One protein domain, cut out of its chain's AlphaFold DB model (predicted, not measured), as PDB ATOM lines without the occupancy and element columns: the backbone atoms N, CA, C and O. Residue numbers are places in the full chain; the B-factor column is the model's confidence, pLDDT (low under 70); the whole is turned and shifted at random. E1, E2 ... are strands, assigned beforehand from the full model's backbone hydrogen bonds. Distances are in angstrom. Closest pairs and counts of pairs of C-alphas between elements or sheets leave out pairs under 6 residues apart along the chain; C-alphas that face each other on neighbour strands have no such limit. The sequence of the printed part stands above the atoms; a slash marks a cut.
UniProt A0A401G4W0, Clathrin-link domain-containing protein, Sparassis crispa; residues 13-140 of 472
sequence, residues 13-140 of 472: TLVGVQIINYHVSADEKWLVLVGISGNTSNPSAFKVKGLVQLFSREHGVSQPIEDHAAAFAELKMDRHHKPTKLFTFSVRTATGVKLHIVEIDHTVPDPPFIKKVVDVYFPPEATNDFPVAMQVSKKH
ATOM      1  N   THR A  13     306.335 376.825 287.561       87.00
ATOM      2  CA  THR A  13     305.414 375.697 287.339       87.00
ATOM      3  C   THR A  13     305.998 374.597 286.455       87.00
ATOM      4  O   THR A  13     305.523 373.474 286.526       87.00
ATOM      5  N   LEU A  14     307.001 374.899 285.627       87.94
ATOM      6  CA  LEU A  14     307.665 373.945 284.731       87.94
ATOM      7  C   LEU A  14     308.906 373.294 285.358       87.94
ATOM      8  O   LEU A  14     309.579 372.490 284.713       87.94
ATOM      9  N   VAL A  15     309.221 373.607 286.616       87.44
ATOM     10  CA  VAL A  15     310.347 372.988 287.322       87.44
ATOM     11  C   VAL A  15     310.045 371.509 287.582       87.44
ATOM     12  O   VAL A  15     308.998 371.163 288.122       87.44
ATOM     13  N   GLY A  16     310.971 370.628 287.192       84.44
ATOM     14  CA  GLY A  16     310.813 369.174 287.340       84.44
ATOM     15  C   GLY A  16     309.857 368.529 286.328       84.44
ATOM     16  O   GLY A  16     309.494 367.366 286.485       84.44
ATOM     17  N   VAL A  17     309.448 369.271 285.297       89.88
ATOM     18  CA  VAL A  17     308.573 368.803 284.217       89.88
ATOM     19  C   VAL A  17     309.424 368.341 283.028       89.88
ATOM     20  O   VAL A  17     310.449 368.946 282.714       89.88
ATOM     21  N   GLN A  18     309.008 367.276 282.341       91.94
ATOM     22  CA  GLN A  18     309.650 366.852 281.098       91.94
ATOM     23  C   GLN A  18     309.193 367.763 279.958       91.94
ATOM     24  O   GLN A  18     308.024 367.733 279.574       91.94
ATOM     25  N   ILE A  19     310.108 368.552 279.397       93.00
ATOM     26  CA  ILE A  19     309.824 369.381 278.221       93.00
ATOM     27  C   ILE A  19     309.656 368.480 276.996       93.00
ATOM     28  O   ILE A  19     310.526 367.660 276.701       93.00
ATOM     29  N   ILE A  20     308.534 368.636 276.294       91.75
ATOM     30  CA  ILE A  20     308.187 367.823 275.121       91.75
ATOM     31  C   ILE A  20     308.134 368.628 273.832       91.75
ATOM     32  O   ILE A  20     308.305 368.056 272.759       91.75
ATOM     33  N   ASN A  21     307.875 369.934 273.915       91.25
ATOM     34  CA  ASN A  21     307.760 370.756 272.724       91.25
ATOM     35  C   ASN A  21     308.030 372.233 273.002       91.25
ATOM     36  O   ASN A  21     307.846 372.720 274.119       91.25
ATOM     37  N   TYR A  22     308.430 372.940 271.954       92.12
ATOM     38  CA  TYR A  22     308.614 374.379 271.952       92.12
ATOM     39  C   TYR A  22     308.183 374.930 270.595       92.12
ATOM     40  O   TYR A  22     308.749 374.547 269.573       92.12
ATOM     41  N   HIS A  23     307.191 375.820 270.587       89.31
ATOM     42  CA  HIS A  23     306.718 376.471 269.363       89.31
ATOM     43  C   HIS A  23     306.892 377.978 269.442       89.31
ATOM     44  O   HIS A  23     306.839 378.583 270.514       89.31
ATOM     45  N   VAL A  24     307.056 378.584 268.275       90.06
ATOM     46  CA  VAL A  24     307.202 380.027 268.102       90.06
ATOM     47  C   VAL A  24     306.179 380.482 267.067       90.06
ATOM     48  O   VAL A  24     305.916 379.772 266.093       90.06
ATOM     49  N   SER A  25     305.554 381.635 267.294       88.25
ATOM     50  CA  SER A  25     304.671 382.259 266.309       88.25
ATOM     51  C   SER A  25     305.458 382.705 265.072       88.25
ATOM     52  O   SER A  25     306.669 382.902 265.128       88.25
ATOM     53  N   ALA A  26     304.782 382.891 263.933       83.94
ATOM     54  CA  ALA A  26     305.453 383.227 262.670       83.94
ATOM     55  C   ALA A  26     306.210 384.570 262.703       83.94
ATOM     56  O   ALA A  26     307.123 384.783 261.915       83.94
ATOM     57  N   ASP A  27     305.837 385.463 263.617       84.56
ATOM     58  CA  ASP A  27     306.451 386.769 263.837       84.56
ATOM     59  C   ASP A  27     307.441 386.802 265.014       84.56
ATOM     60  O   ASP A  27     307.911 387.877 265.388       84.56
ATOM     61  N   GLU A  28     307.729 385.648 265.625       87.31
ATOM     62  CA  GLU A  28     308.649 385.494 266.763       87.31
ATOM     63  C   GLU A  28     308.311 386.358 267.992       87.31
ATOM     64  O   GLU A  28     309.177 386.661 268.827       87.31
ATOM     65  N   LYS A  29     307.045 386.771 268.113       90.19
ATOM     66  CA  LYS A  29     306.553 387.561 269.248       90.19
ATOM     67  C   LYS A  29     305.994 386.702 270.369       90.19
ATOM     68  O   LYS A  29     306.081 387.101 271.528       90.19
ATOM     69  N   TRP A  30     305.451 385.537 270.038       92.75
ATOM     70  CA  TRP A  30     304.894 384.595 270.997       92.75
ATOM     71  C   TRP A  30     305.659 383.292 270.967       92.75
ATOM     72  O   TRP A  30     305.961 382.741 269.909       92.75
ATOM     73  N   LEU A  31     305.965 382.797 272.157       93.69
ATOM     74  CA  LEU A  31     306.731 381.581 272.346       93.69
ATOM     75  C   LEU A  31     305.982 380.718 273.349       93.69
ATOM     76  O   LEU A  31     305.469 381.221 274.346       93.69
ATOM     77  N   VAL A  32     305.893 379.425 273.074       94.00
ATOM     78  CA  VAL A  32     305.200 378.481 273.943       94.00
ATOM     79  C   VAL A  32     306.112 377.310 274.263       94.00
ATOM     80  O   VAL A  32     306.665 376.673 273.369       94.00
ATOM     81  N   LEU A  33     306.275 377.038 275.554       93.62
ATOM     82  CA  LEU A  33     307.023 375.899 276.069       93.62
ATOM     83  C   LEU A  33     306.039 374.898 276.667       93.62
ATOM     84  O   LEU A  33     305.275 375.258 277.560       93.62
ATOM     85  N   VAL A  34     306.061 373.661 276.175       93.19
ATOM     86  CA  VAL A  34     305.139 372.594 276.579       93.19
ATOM     87  C   VAL A  34     305.909 371.519 277.332       93.19
ATOM     88  O   VAL A  34     306.901 370.977 276.833       93.19
ATOM     89  N   GLY A  35     305.429 371.182 278.522       91.94
ATOM     90  CA  GLY A  35     305.970 370.115 279.345       91.94
ATOM     91  C   GLY A  35     304.884 369.224 279.937       91.94
ATOM     92  O   GLY A  35     303.737 369.627 280.101       91.94
ATOM     93  N   ILE A  36     305.261 367.997 280.278       91.62
ATOM     94  CA  ILE A  36     304.393 367.029 280.951       91.62
ATOM     95  C   ILE A  36     305.049 366.485 282.219       91.62
ATOM     96  O   ILE A  36     306.267 366.318 282.300       91.62
ATOM     97  N   SER A  37     304.236 366.192 283.227       89.50
ATOM     98  CA  SER A  37     304.671 365.538 284.459       89.50
ATOM     99  C   SER A  37     303.668 364.477 284.901       89.50
ATOM    100  O   SER A  37     302.487 364.512 284.554       89.50
ATOM    101  N   GLY A  38     304.139 363.479 285.647       84.75
ATOM    102  CA  GLY A  38     303.254 362.497 286.268       84.75
ATOM    103  C   GLY A  38     302.462 363.141 287.403       84.75
ATOM    104  O   GLY A  38     303.034 363.816 288.257       84.75
ATOM    105  N   ASN A  39     301.152 362.923 287.434       76.00
ATOM    106  CA  ASN A  39     300.300 363.420 288.501       76.00
ATOM    107  C   ASN A  39     300.351 362.465 289.702       76.00
ATOM    108  O   ASN A  39     299.603 361.492 289.775       76.00
ATOM    109  N   THR A  40     301.289 362.709 290.616       68.88
ATOM    110  CA  THR A  40     301.492 361.902 291.832       68.88
ATOM    111  C   THR A  40     300.756 362.454 293.053       68.88
ATOM    112  O   THR A  40     300.708 361.788 294.083       68.88
ATOM    113  N   SER A  41     300.183 363.658 292.954       67.62
ATOM    114  CA  SER A  41     299.611 364.392 294.086       67.62
ATOM    115  C   SER A  41     298.096 364.247 294.231       67.62
ATOM    116  O   SER A  41     297.597 364.369 295.347       67.62
ATOM    117  N   ASN A  42     297.354 363.967 293.152       70.19
ATOM    118  CA  ASN A  42     295.907 363.760 293.222       70.19
ATOM    119  C   ASN A  42     295.459 362.509 292.434       70.19
ATOM    120  O   ASN A  42     295.421 362.556 291.204       70.19
ATOM    121  N   PRO A  43     295.046 361.419 293.112       64.25
ATOM    122  CA  PRO A  43     294.640 360.172 292.458       64.25
ATOM    123  C   PRO A  43     293.312 360.266 291.688       64.25
ATOM    124  O   PRO A  43     293.005 359.369 290.909       64.25
ATOM    125  N   SER A  44     292.525 361.333 291.881       63.69
ATOM    126  CA  SER A  44     291.290 361.584 291.114       63.69
ATOM    127  C   SER A  44     291.514 362.392 289.830       63.69
ATOM    128  O   SER A  44     290.608 362.524 289.010       63.69
ATOM    129  N   ALA A  45     292.716 362.938 289.640       68.69
ATOM    130  CA  ALA A  45     293.069 363.718 288.466       68.69
ATOM    131  C   ALA A  45     293.748 362.845 287.399       68.69
ATOM    132  O   ALA A  45     294.246 361.753 287.669       68.69
ATOM    133  N   PHE A  46     293.756 363.325 286.153       77.00
ATOM    134  CA  PHE A  46     294.338 362.578 285.042       77.00
ATOM    135  C   PHE A  46     295.839 362.314 285.270       77.00
ATOM    136  O   PHE A  46     296.557 363.162 285.805       77.00
ATOM    137  N   LYS A  47     296.304 361.122 284.868       81.75
ATOM    138  CA  LYS A  47     297.619 360.559 285.230       81.75
ATOM    139  C   LYS A  47     298.808 361.394 284.745       81.75
ATOM    140  O   LYS A  47     299.854 361.395 285.391       81.75
ATOM    141  N   VAL A  48     298.662 362.082 283.617       86.62
ATOM    142  CA  VAL A  48     299.697 362.949 283.039       86.62
ATOM    143  C   VAL A  48     299.210 364.386 283.110       86.62
ATOM    144  O   VAL A  48     298.217 364.728 282.476       86.62
ATOM    145  N   LYS A  49     299.900 365.238 283.862       87.25
ATOM    146  CA  LYS A  49     299.610 366.667 283.924       87.25
ATOM    147  C   LYS A  49     300.391 367.392 282.832       87.25
ATOM    148  O   LYS A  49     301.614 367.297 282.788       87.25
ATOM    149  N   GLY A  50     299.678 368.096 281.962       89.44
ATOM    150  CA  GLY A  50     300.264 368.970 280.953       89.44
ATOM    151  C   GLY A  50     300.416 370.391 281.494       89.44
ATOM    152  O   GLY A  50     299.503 370.922 282.126       89.44
ATOM    153  N   LEU A  51     301.582 370.994 281.294       91.31
ATOM    154  CA  LEU A  51     301.902 372.345 281.738       91.31
ATOM    155  C   LEU A  51     302.558 373.110 280.598       91.31
ATOM    156  O   LEU A  51     303.544 372.669 280.011       91.31
ATOM    157  N   VAL A  52     302.022 374.290 280.323       92.94
ATOM    158  CA  VAL A  52     302.452 375.155 279.236       92.94
ATOM    159  C   VAL A  52     302.801 376.532 279.775       92.94
ATOM    160  O   VAL A  52     302.102 377.075 280.626       92.94
ATOM    161  N   GLN A  53     303.884 377.117 279.274       93.94
ATOM    162  CA  GLN A  53     304.218 378.524 279.474       93.94
ATOM    163  C   GLN A  53     304.072 379.249 278.148       93.94
ATOM    164  O   GLN A  53     304.841 379.001 277.220       93.94
ATOM    165  N   LEU A  54     303.102 380.156 278.084       93.94
ATOM    166  CA  LEU A  54     302.937 381.085 276.976       93.94
ATOM    167  C   LEU A  54     303.659 382.392 277.319       93.94
ATOM    168  O   LEU A  54     303.313 383.056 278.293       93.94
ATOM    169  N   PHE A  55     304.664 382.754 276.534       93.81
ATOM    170  CA  PHE A  55     305.471 383.954 276.723       93.81
ATOM    171  C   PHE A  55     305.228 384.958 275.594       93.81
ATOM    172  O   PHE A  55     305.328 384.613 274.415       93.81
ATOM    173  N   SER A  56     304.945 386.206 275.971       93.25
ATOM    174  CA  SER A  56     304.888 387.346 275.053       93.25
ATOM    175  C   SER A  56     306.198 388.119 275.112       93.25
ATOM    176  O   SER A  56     306.557 388.665 276.157       93.25
ATOM    177  N   ARG A  57     306.892 388.213 273.979       89.19
ATOM    178  CA  ARG A  57     308.143 388.965 273.843       89.19
ATOM    179  C   ARG A  57     307.928 390.473 273.934       89.19
ATOM    180  O   ARG A  57     308.800 391.166 274.444       89.19
ATOM    181  N   GLU A  58     306.786 390.976 273.465       86.75
ATOM    182  CA  GLU A  58     306.475 392.412 273.516       86.75
ATOM    183  C   GLU A  58     306.215 392.890 274.941       86.75
ATOM    184  O   GLU A  58     306.714 393.937 275.347       86.75
ATOM    185  N   HIS A  59     305.461 392.109 275.713       86.50
ATOM    186  CA  HIS A  59     305.138 392.467 277.091       86.50
ATOM    187  C   HIS A  59     306.173 391.958 278.100       86.50
ATOM    188  O   HIS A  59     306.181 392.415 279.240       86.50
ATOM    189  N   GLY A  60     307.027 391.006 277.716       87.94
ATOM    190  CA  GLY A  60     307.964 390.348 278.629       87.94
ATOM    191  C   GLY A  60     307.267 389.516 279.713       87.94
ATOM    192  O   GLY A  60     307.849 389.273 280.767       87.94
ATOM    193  N   VAL A  61     306.019 389.090 279.481       89.38
ATOM    194  CA  VAL A  61     305.186 388.381 280.467       89.38
ATOM    195  C   VAL A  61     305.025 386.915 280.074       89.38
ATOM    196  O   VAL A  61     304.761 386.593 278.915       89.38
ATOM    197  N   SER A  62     305.149 386.029 281.066       91.00
ATOM    198  CA  SER A  62     304.846 384.600 280.952       91.00
ATOM    199  C   SER A  62     303.524 384.273 281.640       91.00
ATOM    200  O   SER A  62     303.312 384.673 282.782       91.00
ATOM    201  N   GLN A  63     302.666 383.504 280.977       91.06
ATOM    202  CA  GLN A  63     301.413 382.997 281.525       91.06
ATOM    203  C   GLN A  63     301.458 381.461 281.583       91.06
ATOM    204  O   GLN A  63     301.627 380.822 280.540       91.06
ATOM    205  N   PRO A  64     301.331 380.852 282.776       91.00
ATOM    206  CA  PRO A  64     301.206 379.408 282.903       91.00
ATOM    207  C   PRO A  64     299.782 378.954 282.547       91.00
ATOM    208  O   PRO A  64     298.800 379.526 283.018       91.00
ATOM    209  N   ILE A  65     299.671 377.904 281.737       91.38
ATOM    210  CA  ILE A  65     298.416 377.304 281.276       91.38
ATOM    211  C   ILE A  65     298.499 375.790 281.512       91.38
ATOM    212  O   ILE A  65     299.539 375.177 281.279       91.38
ATOM    213  N   GLU A  66     297.424 375.176 282.005       89.06
ATOM    214  CA  GLU A  66     297.329 373.716 282.099       89.06
ATOM    215  C   GLU A  66     296.894 373.155 280.745       89.06
ATOM    216  O   GLU A  66     295.759 373.373 280.319       89.06
ATOM    217  N   ASP A  67     297.821 372.495 280.051       89.00
ATOM    218  CA  ASP A  67     297.621 372.052 278.676       89.00
ATOM    219  C   ASP A  67     298.615 370.963 278.239       89.00
ATOM    220  O   ASP A  67     299.745 370.919 278.724       89.00
ATOM    221  N   HIS A  68     298.197 370.077 277.327       89.19
ATOM    222  CA  HIS A  68     299.011 368.951 276.846       89.19
ATOM    223  C   HIS A  68     299.629 369.186 275.467       89.19
ATOM    224  O   HIS A  68     300.728 368.698 275.209       89.19
ATOM    225  N   ALA A  69     298.947 369.915 274.586       89.88
ATOM    226  CA  ALA A  69     299.428 370.189 273.239       89.88
ATOM    227  C   ALA A  69     298.915 371.542 272.745       89.88
ATOM    228  O   ALA A  69     297.708 371.777 272.726       89.88
ATOM    229  N   ALA A  70     299.830 372.370 272.244       92.06
ATOM    230  CA  ALA A  70     299.533 373.713 271.768       92.06
ATOM    231  C   ALA A  70     300.129 373.983 270.383       92.06
ATOM    232  O   ALA A  70     301.164 373.420 270.019       92.06
ATOM    233  N   ALA A  71     299.490 374.882 269.637       90.69
ATOM    234  CA  ALA A  71     299.960 375.386 268.354       90.69
ATOM    235  C   ALA A  71     299.496 376.834 268.114       90.69
ATOM    236  O   ALA A  71     298.464 377.281 268.624       90.69
ATOM    237  N   PHE A  72     300.250 377.563 267.291       91.19
ATOM    238  CA  PHE A  72     299.857 378.880 266.793       91.19
ATOM    239  C   PHE A  72     299.187 378.762 265.425       91.19
ATOM    240  O   PHE A  72     299.567 377.932 264.596       91.19
ATOM    241  N   ALA A  73     298.204 379.620 265.180       87.38
ATOM    242  CA  ALA A  73     297.504 379.714 263.913       87.38
ATOM    243  C   ALA A  73     297.258 381.175 263.539       87.38
ATOM    244  O   ALA A  73     297.133 382.040 264.399       87.38
ATOM    245  N   GLU A  74     297.144 381.443 262.246       85.19
ATOM    246  CA  GLU A  74     296.755 382.751 261.731       85.19
ATOM    247  C   GLU A  74     295.543 382.571 260.828       85.19
ATOM    248  O   GLU A  74     295.537 381.733 259.920       85.19
ATOM    249  N   LEU A  75     294.495 383.345 261.093       81.69
ATOM    250  CA  LEU A  75     293.236 383.263 260.374       81.69
ATOM    251  C   LEU A  75     292.779 384.661 259.977       81.69
ATOM    252  O   LEU A  75     292.523 385.515 260.820       81.69
ATOM    253  N   LYS A  76     292.617 384.894 258.675       77.44
ATOM    254  CA  LYS A  76     291.994 386.124 258.187       77.44
ATOM    255  C   LYS A  76     290.473 385.980 258.193       77.44
ATOM    256  O   LYS A  76     289.910 385.269 257.363       77.44
ATOM    257  N   MET A  77     289.836 386.669 259.134       74.12
ATOM    258  CA  MET A  77     288.383 386.729 259.277       74.12
ATOM    259  C   MET A  77     287.759 387.679 258.242       74.12
ATOM    260  O   MET A  77     288.399 388.618 257.760       74.12
ATOM    261  N   ASP A  78     286.490 387.451 257.899       65.00
ATOM    262  CA  ASP A  78     285.734 388.375 257.053       65.00
ATOM    263  C   ASP A  78     285.613 389.737 257.752       65.00
ATOM    264  O   ASP A  78     285.228 389.804 258.917       65.00
ATOM    265  N   ARG A  79     285.904 390.823 257.022       66.06
ATOM    266  CA  ARG A  79     285.933 392.226 257.499       66.06
ATOM    267  C   ARG A  79     287.144 392.637 258.346       66.06
ATOM    268  O   ARG A  79     287.217 393.807 258.700       66.06
ATOM    269  N   HIS A  80     288.092 391.738 258.618       71.12
ATOM    270  CA  HIS A  80     289.352 392.111 259.270       71.12
ATOM    271  C   HIS A  80     290.383 392.602 258.252       71.12
ATOM    272  O   HIS A  80     290.547 392.019 257.171       71.12
ATOM    273  N   HIS A  81     291.118 393.651 258.614       70.81
ATOM    274  CA  HIS A  81     292.182 394.199 257.775       70.81
ATOM    275  C   HIS A  81     293.441 393.335 257.862       70.81
ATOM    276  O   HIS A  81     294.101 393.089 256.846       70.81
ATOM    277  N   LYS A  82     293.745 392.831 259.065       77.69
ATOM    278  CA  LYS A  82     294.909 391.980 259.345       77.69
ATOM    279  C   LYS A  82     294.490 390.542 259.686       77.69
ATOM    280  O   LYS A  82     293.373 390.326 260.150       77.69
ATOM    281  N   PRO A  83     295.354 389.539 259.443       81.50
ATOM    282  CA  PRO A  83     295.132 388.188 259.948       81.50
ATOM    283  C   PRO A  83     295.053 388.197 261.478       81.50
ATOM    284  O   PRO A  83     295.935 388.742 262.141       81.50
ATOM    285  N   THR A  84     294.012 387.581 262.031       86.56
ATOM    286  CA  THR A  84     293.882 387.365 263.471       86.56
ATOM    287  C   THR A  84     294.816 386.239 263.884       86.56
ATOM    288  O   THR A  84     294.771 385.144 263.314       86.56
ATOM    289  N   LYS A  85     295.650 386.491 264.890       88.50
ATOM    290  CA  LYS A  85     296.510 385.465 265.471       88.50
ATOM    291  C   LYS A  85     295.736 384.689 266.519       88.50
ATOM    292  O   LYS A  85     295.093 385.260 267.398       88.50
ATOM    293  N   LEU A  86     295.813 383.375 266.426       91.12
ATOM    294  CA  LEU A  86     295.129 382.449 267.301       91.12
ATOM    295  C   LEU A  86     296.152 381.559 267.999       91.12
ATOM    296  O   LEU A  86     297.109 381.070 267.397       91.12
ATOM    297  N   PHE A  87     295.905 381.311 269.273       93.12
ATOM    298  CA  PHE A  87     296.571 380.289 270.053       93.12
ATOM    299  C   PHE A  87     295.563 379.178 270.327       93.12
ATOM    300  O   PHE A  87     294.474 379.419 270.860       93.12
ATOM    301  N   THR A  88     295.899 377.963 269.904       92.38
ATOM    302  CA  THR A  88     295.056 376.790 270.107       92.38
ATOM    303  C   THR A  88     295.771 375.769 270.966       92.38
ATOM    304  O   THR A  88     296.974 375.560 270.827       92.38
ATOM    305  N   PHE A  89     295.030 375.185 271.898       93.38
ATOM    306  CA  PHE A  89     295.586 374.292 272.895       93.38
ATOM    307  C   PHE A  89     294.552 373.257 273.337       93.38
ATOM    308  O   PHE A  89     293.352 373.552 273.363       93.38
ATOM    309  N   SER A  90     294.988 372.028 273.614       91.38
ATOM    310  CA  SER A  90     294.112 370.921 273.996       91.38
ATOM    311  C   SER A  90     294.572 370.207 275.259       91.38
ATOM    312  O   SER A  90     295.641 369.596 275.309       91.38
ATOM    313  N   VAL A  91     293.683 370.217 276.252       90.31
ATOM    314  CA  VAL A  91     293.930 369.689 277.590       90.31
ATOM    315  C   VAL A  91     293.007 368.516 277.887       90.31
ATOM    316  O   VAL A  91     291.796 368.581 277.641       90.31
ATOM    317  N   ARG A  92     293.566 367.449 278.463       86.75
ATOM    318  CA  ARG A  92     292.795 366.349 279.054       86.75
ATOM    319  C   ARG A  92     292.684 366.523 280.562       86.75
ATOM    320  O   ARG A  92     293.682 366.482 281.276       86.75
ATOM    321  N   THR A  93     291.457 366.656 281.046       82.31
ATOM    322  CA  THR A  93     291.135 366.688 282.475       82.31
ATOM    323  C   THR A  93     290.400 365.409 282.884       82.31
ATOM    324  O   THR A  93     290.129 364.534 282.059       82.31
ATOM    325  N   ALA A  94     290.067 365.276 284.171       73.31
ATOM    326  CA  ALA A  94     289.294 364.137 284.673       73.31
ATOM    327  C   ALA A  94     287.877 364.049 284.069       73.31
ATOM    328  O   ALA A  94     287.294 362.970 284.036       73.31
ATOM    329  N   THR A  95     287.321 365.169 283.590       74.75
ATOM    330  CA  THR A  95     285.950 365.247 283.060       74.75
ATOM    331  C   THR A  95     285.866 365.088 281.544       74.75
ATOM    332  O   THR A  95     284.772 364.921 281.015       74.75
ATOM    333  N   GLY A  96     286.997 365.122 280.837       82.31
ATOM    334  CA  GLY A  96     287.049 364.986 279.384       82.31
ATOM    335  C   GLY A  96     288.220 365.742 278.773       82.31
ATOM    336  O   GLY A  96     289.100 366.244 279.476       82.31
ATOM    337  N   VAL A  97     288.231 365.833 277.446       87.44
ATOM    338  CA  VAL A  97     289.246 366.587 276.703       87.44
ATOM    339  C   VAL A  97     288.602 367.797 276.059       87.44
ATOM    340  O   VAL A  97     287.533 367.689 275.467       87.44
ATOM    341  N   LYS A  98     289.255 368.952 276.178       91.12
ATOM    342  CA  LYS A  98     288.783 370.206 275.592       91.12
ATOM    343  C   LYS A  98     289.840 370.787 274.673       91.12
ATOM    344  O   LYS A  98     291.028 370.751 274.980       91.12
ATOM    345  N   LEU A  99     289.388 371.330 273.553       92.81
ATOM    346  CA  LEU A  99     290.155 372.148 272.631       92.81
ATOM    347  C   LEU A  99     289.736 373.601 272.821       92.81
ATOM    348  O   LEU A  99     288.560 373.949 272.693       92.81
ATOM    349  N   HIS A 100     290.707 374.450 273.109       93.25
ATOM    350  CA  HIS A 100     290.536 375.884 273.232       93.25
ATOM    351  C   HIS A 100     291.154 376.586 272.026       93.25
ATOM    352  O   HIS A 100     292.227 376.218 271.551       93.25
ATOM    353  N   ILE A 101     290.467 377.616 271.539       93.56
ATOM    354  CA  ILE A 101     290.967 378.529 270.510       93.56
ATOM    355  C   ILE A 101     290.747 379.943 271.036       93.56
ATOM    356  O   ILE A 101     289.604 380.347 271.281       93.56
ATOM    357  N   VAL A 102     291.841 380.667 271.256       92.69
ATOM    358  CA  VAL A 102     291.849 382.038 271.781       92.69
ATOM    359  C   VAL A 102     292.616 382.954 270.839       92.69
ATOM    360  O   VAL A 102     293.541 382.509 270.169       92.69
ATOM    361  N   GLU A 103     292.237 384.225 270.779       91.06
ATOM    362  CA  GLU A 103     293.014 385.242 270.064       91.06
ATOM    363  C   GLU A 103     294.145 385.774 270.941       91.06
ATOM    364  O   GLU A 103     293.988 385.944 272.152       91.06
ATOM    365  N   ILE A 104     295.282 386.018 270.295       89.56
ATOM    366  CA  ILE A 104     296.464 386.667 270.862       89.56
ATOM    367  C   ILE A 104     296.743 387.946 270.068       89.56
ATOM    368  O   ILE A 104     296.446 388.001 268.876       89.56
ATOM    369  N   ASP A 105     297.310 388.966 270.714       82.94
ATOM    370  CA  ASP A 105     297.559 390.292 270.119       82.94
ATOM    371  C   ASP A 105     296.347 390.889 269.395       82.94
ATOM    372  O   ASP A 105     296.407 391.203 268.205       82.94
ATOM    373  N   HIS A 106     295.230 391.059 270.102       82.69
ATOM    374  CA  HIS A 106     294.075 391.720 269.510       82.69
ATOM    375  C   HIS A 106     294.429 393.139 269.025       82.69
ATOM    376  O   HIS A 106     294.933 393.961 269.794       82.69
ATOM    377  N   THR A 107     294.136 393.447 267.756       75.25
ATOM    378  CA  THR A 107     294.414 394.761 267.156       75.25
ATOM    379  C   THR A 107     293.132 395.517 266.807       75.25
ATOM    380  O   THR A 107     292.377 395.097 265.934       75.25
ATOM    381  N   VAL A 108     292.944 396.694 267.410       75.50
ATOM    382  CA  VAL A 108     291.898 397.674 267.049       75.50
ATOM    383  C   VAL A 108     292.202 398.238 265.645       75.50
ATOM    384  O   VAL A 108     293.377 398.503 265.367       75.50
ATOM    385  N   PRO A 109     291.220 398.437 264.736       78.62
ATOM    386  CA  PRO A 109     289.761 398.514 264.930       78.62
ATOM    387  C   PRO A 109     288.968 397.230 264.642       78.62
ATOM    388  O   PRO A 109     287.737 397.272 264.649       78.62
ATOM    389  N   ASP A 110     289.635 396.115 264.349       79.75
ATOM    390  CA  ASP A 110     288.942 394.871 264.013       79.75
ATOM    391  C   ASP A 110     288.220 394.301 265.266       79.75
ATOM    392  O   ASP A 110     288.679 394.527 266.385       79.75
ATOM    393  N   PRO A 111     287.069 393.609 265.141       83.06
ATOM    394  CA  PRO A 111     286.347 393.059 266.294       83.06
ATOM    395  C   PRO A 111     287.088 391.862 266.924       83.06
ATOM    396  O   PRO A 111     287.723 391.095 266.202       83.06
ATOM    397  N   PRO A 112     287.005 391.644 268.252       84.06
ATOM    398  CA  PRO A 112     287.715 390.545 268.903       84.06
ATOM    399  C   PRO A 112     287.128 389.178 268.539       84.06
ATOM    400  O   PRO A 112     285.910 388.992 268.434       84.06
ATOM    401  N   PHE A 113     288.002 388.188 268.392       87.44
ATOM    402  CA  PHE A 113     287.636 386.798 268.181       87.44
ATOM    403  C   PHE A 113     287.001 386.217 269.446       87.44
ATOM    404  O   PHE A 113     287.571 386.210 270.539       87.44
ATOM    405  N   ILE A 114     285.808 385.652 269.285       89.12
ATOM    406  CA  ILE A 114     285.096 385.003 270.384       89.12
ATOM    407  C   ILE A 114     285.770 383.663 270.680       89.12
ATOM    408  O   ILE A 114     285.683 382.740 269.867       89.12
ATOM    409  N   LYS A 115     286.382 383.542 271.869       90.69
ATOM    410  CA  LYS A 115     286.986 382.298 272.371       90.69
ATOM    411  C   LYS A 115     286.076 381.098 272.108       90.69
ATOM    412  O   LYS A 115     284.909 381.088 272.505       90.69
ATOM    413  N   LYS A 116     286.631 380.062 271.477       92.69
ATOM    414  CA  LYS A 116     285.932 378.798 271.223       92.69
ATOM    415  C   LYS A 116     286.461 377.705 272.133       92.69
ATOM    416  O   LYS A 116     287.662 377.611 272.384       92.69
ATOM    417  N   VAL A 117     285.532 376.900 272.636       91.44
ATOM    418  CA  VAL A 117     285.805 375.708 273.434       91.44
ATOM    419  C   VAL A 117     285.014 374.568 272.812       91.44
ATOM    420  O   VAL A 117     283.809 374.711 272.615       91.44
ATOM    421  N   VAL A 118     285.701 373.487 272.462       92.19
ATOM    422  CA  VAL A 118     285.120 372.315 271.798       92.19
ATOM    423  C   VAL A 118     285.551 371.069 272.558       92.19
ATOM    424  O   VAL A 118     286.724 370.938 272.897       92.19
ATOM    425  N   ASP A 119     284.620 370.161 272.829       89.94
ATOM    426  CA  ASP A 119     284.950 368.887 273.460       89.94
ATOM    427  C   ASP A 119     285.573 367.936 272.425       89.94
ATOM    428  O   ASP A 119     285.058 367.766 271.318       89.94
ATOM    429  N   VAL A 120     286.704 367.329 272.779       87.81
ATOM    430  CA  VAL A 120     287.405 366.347 271.946       87.81
ATOM    431  C   VAL A 120     287.012 364.955 272.418       87.81
ATOM    432  O   VAL A 120     287.177 364.605 273.589       87.81
ATOM    433  N   TYR A 121     286.483 364.153 271.499       86.94
ATOM    434  CA  TYR A 121     286.024 362.809 271.810       86.94
ATOM    435  C   TYR A 121     287.198 361.841 271.981       86.94
ATOM    436  O   TYR A 121     288.037 361.709 271.093       86.94
ATOM    437  N   PHE A 122     287.206 361.123 273.104       83.56
ATOM    438  CA  PHE A 122     288.047 359.951 273.323       83.56
ATOM    439  C   PHE A 122     287.136 358.750 273.591       83.56
ATOM    440  O   PHE A 122     286.241 358.857 274.438       83.56
ATOM    441  N   PRO A 123     287.336 357.610 272.907       85.75
ATOM    442  CA  PRO A 123     286.548 356.414 273.169       85.75
ATOM    443  C   PRO A 123     286.812 355.895 274.593       85.75
ATOM    444  O   PRO A 123     287.903 356.107 275.134       85.75
ATOM    445  N   PRO A 124     285.852 355.182 275.213       80.62
ATOM    446  CA  PRO A 124     285.981 354.697 276.592       80.62
ATOM    447  C   PRO A 124     287.195 353.773 276.796       80.62
ATOM    448  O   PRO A 124     287.790 353.760 277.873       80.62
ATOM    449  N   GLU A 125     287.612 353.071 275.741       87.25
ATOM    450  CA  GLU A 125     288.802 352.209 275.693       87.25
ATOM    451  C   GLU A 125     290.123 352.994 275.845       87.25
ATOM    452  O   GLU A 125     291.122 352.463 276.328       87.25
ATOM    453  N   ALA A 126     290.136 354.284 275.491       83.00
ATOM    454  CA  ALA A 126     291.304 355.165 275.519       83.00
ATOM    455  C   ALA A 126     291.378 355.982 276.828       83.00
ATOM    456  O   ALA A 126     291.579 357.204 276.839       83.00
ATOM    457  N   THR A 127     291.207 355.314 277.974       77.81
ATOM    458  CA  THR A 127     291.107 355.963 279.298       77.81
ATOM    459  C   THR A 127     292.388 356.692 279.730       77.81
ATOM    460  O   THR A 127     292.315 357.653 280.491       77.81
ATOM    461  N   ASN A 128     293.554 356.275 279.229       82.69
ATOM    462  CA  ASN A 128     294.863 356.865 279.555       82.69
ATOM    463  C   ASN A 128     295.476 357.690 278.416       82.69
ATOM    464  O   ASN A 128     296.624 358.117 278.526       82.69
ATOM    465  N   ASP A 129     294.753 357.868 277.314       86.69
ATOM    466  CA  ASP A 129     295.270 358.579 276.145       86.69
ATOM    467  C   ASP A 129     295.265 360.100 276.369       86.69
ATOM    468  O   ASP A 129     294.593 360.578 277.271       86.69
ATOM    469  N   PHE A 130     296.000 360.905 275.618       88.12
ATOM    470  CA  PHE A 130     295.947 362.369 275.753       88.12
ATOM    471  C   PHE A 130     296.505 363.051 274.502       88.12
ATOM    472  O   PHE A 130     297.237 362.419 273.743       88.12
ATOM    473  N   PRO A 131     296.188 364.336 274.260       87.50
ATOM    474  CA  PRO A 131     296.770 365.073 273.142       87.50
ATOM    475  C   PRO A 131     298.301 365.125 273.255       87.50
ATOM    476  O   PRO A 131     298.829 365.648 274.229       87.50
ATOM    477  N   VAL A 132     299.021 364.581 272.268       86.56
ATOM    478  CA  VAL A 132     300.502 364.569 272.259       86.56
ATOM    479  C   VAL A 132     301.073 365.632 271.324       86.56
ATOM    480  O   VAL A 132     302.090 366.254 271.623       86.56
ATOM    481  N   ALA A 133     300.436 365.834 270.174       84.06
ATOM    482  CA  ALA A 133     300.891 366.763 269.155       84.06
ATOM    483  C   ALA A 133     299.697 367.480 268.531       84.06
ATOM    484  O   ALA A 133     298.635 366.890 268.333       84.06
ATOM    485  N   MET A 134     299.899 368.752 268.206       86.56
ATOM    486  CA  MET A 134     298.927 369.584 267.514       86.56
ATOM    487  C   MET A 134     299.646 370.343 266.406       86.56
ATOM    488  O   MET A 134     300.709 370.916 266.629       86.56
ATOM    489  N   GLN A 135     299.059 370.346 265.213       84.38
ATOM    490  CA  GLN A 135     299.550 371.111 264.077       84.38
ATOM    491  C   GLN A 135     298.361 371.731 263.354       84.38
ATOM    492  O   GLN A 135     297.349 371.068 263.123       84.38
ATOM    493  N   VAL A 136     298.488 373.007 262.997       83.38
ATOM    494  CA  VAL A 136     297.449 373.734 262.267       83.38
ATOM    495  C   VAL A 136     297.909 373.954 260.832       83.38
ATOM    496  O   VAL A 136     298.976 374.514 260.582       83.38
ATOM    497  N   SER A 137     297.096 373.511 259.874       77.44
ATOM    498  CA  SER A 137     297.354 373.732 258.452       77.44
ATOM    499  C   SER A 137     297.136 375.204 258.088       77.44
ATOM    500  O   SER A 137     296.026 375.719 258.236       77.44
ATOM    501  N   LYS A 138     298.141 375.838 257.478       67.56
ATOM    502  CA  LYS A 138     298.073 377.235 257.016       67.56
ATOM    503  C   LYS A 138     297.361 377.415 255.664       67.56
ATOM    504  O   LYS A 138     296.792 378.471 255.427       67.56
ATOM    505  N   LYS A 139     297.333 376.394 254.793       57.62
ATOM    506  CA  LYS A 139     296.822 376.506 253.406       57.62
ATOM    507  C   LYS A 139     295.298 376.624 253.269       57.62
ATOM    508  O   LYS A 139     294.819 377.158 252.277       57.62
ATOM    509  N   HIS A 140     294.531 376.141 254.244       52.41
ATOM    510  CA  HIS A 140     293.062 376.141 254.178       52.41
ATOM    511  C   HIS A 140     292.426 377.456 254.675       52.41
ATOM    512  O   HIS A 140     291.201 377.575 254.740       52.41
TER     513      HIS A 140
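AT A GLANCE: This is residues 13 to 140 of the 472 residues of the protein "Clathrin-link domain-containing protein" of Sparassis crispa (UniProt A0A401G4W0). What shape do these atoms make? They make a sandwich of two twisted sheets, E1 to E4 and E5 to E8, only partly face to face: E5 and E6 are near the first sheet, while E4 and E8 are each apart from the opposite sheet. The strands of the two sheets run nearly along one another, at 5 degrees, and a tail without named elements, residues 121 to 140, ends the printed part. What are the counts? The printed part has 128 residues with eight named strands, E1 to E8 in chain order, and no named helix; each sheet is antiparallel and ordered as in the chain, and the class is all strand, with under half of the residues in named strands. It is compact, with a radius of gyration of the C-alphas of 15.7 A and spans of 48 by 33 by 22 A.

HOW THE PARTS SIT: How is the first sheet built? E1, residues 18 to 24, E2, residues 30 to 38, E3, residues 48 to 56, and E4, residues 61 to 65, form a meander, each strand the antiparallel neighbour of the one before. Within hydrogen-bond range are N 20 and O 34 at 2.9 A, N 35 and O 51 at 2.8 A, and N 54 and O 63 at 2.9 A. How is the second built? E5, residues 69 to 75, E6, residues 84 to 93, E7, residues 96 to 104, and E8, residues 116 to 120, form another meander. Within range are N 71 and O 88 at 2.9 A, N 89 and O 100 at 3.0 A, and N 99 and O 118 at 2.8 A. Where do the sheets come close? The closest C-alphas of E1 and E5 are those of His 23 and Ala 71, 6.9 A; those of E3 and E6 are Gly 50 and Val 91, 7.2 A. E4 and E5, joined by a tight link, are apart.

IN THESE COORDINATES: Where does the first strand begin, and where does the last end? C-alpha 18 is at (309.650, 366.852, 281.098), and C-alpha 120 is at (287.405, 366.347, 271.946). How long are the longer strands? From first to last C-alpha, E2 measures 26.9 A, E3 26.2 A, E6 28.2 A and E7 25.1 A.

THE WHOLE: How large is it? The two C-alphas farthest apart, those of Pro 43 and His 81, are 48.6 A apart. Is it unbroken? The printed part has no cut, and the link E7 to E8, with 11 residues, is long. Where is confidence low? The mean pLDDT of the printed part is 85.2, and residues 40 to 41, 43 to 45, 78 to 79 and 138 to 140 are under 70.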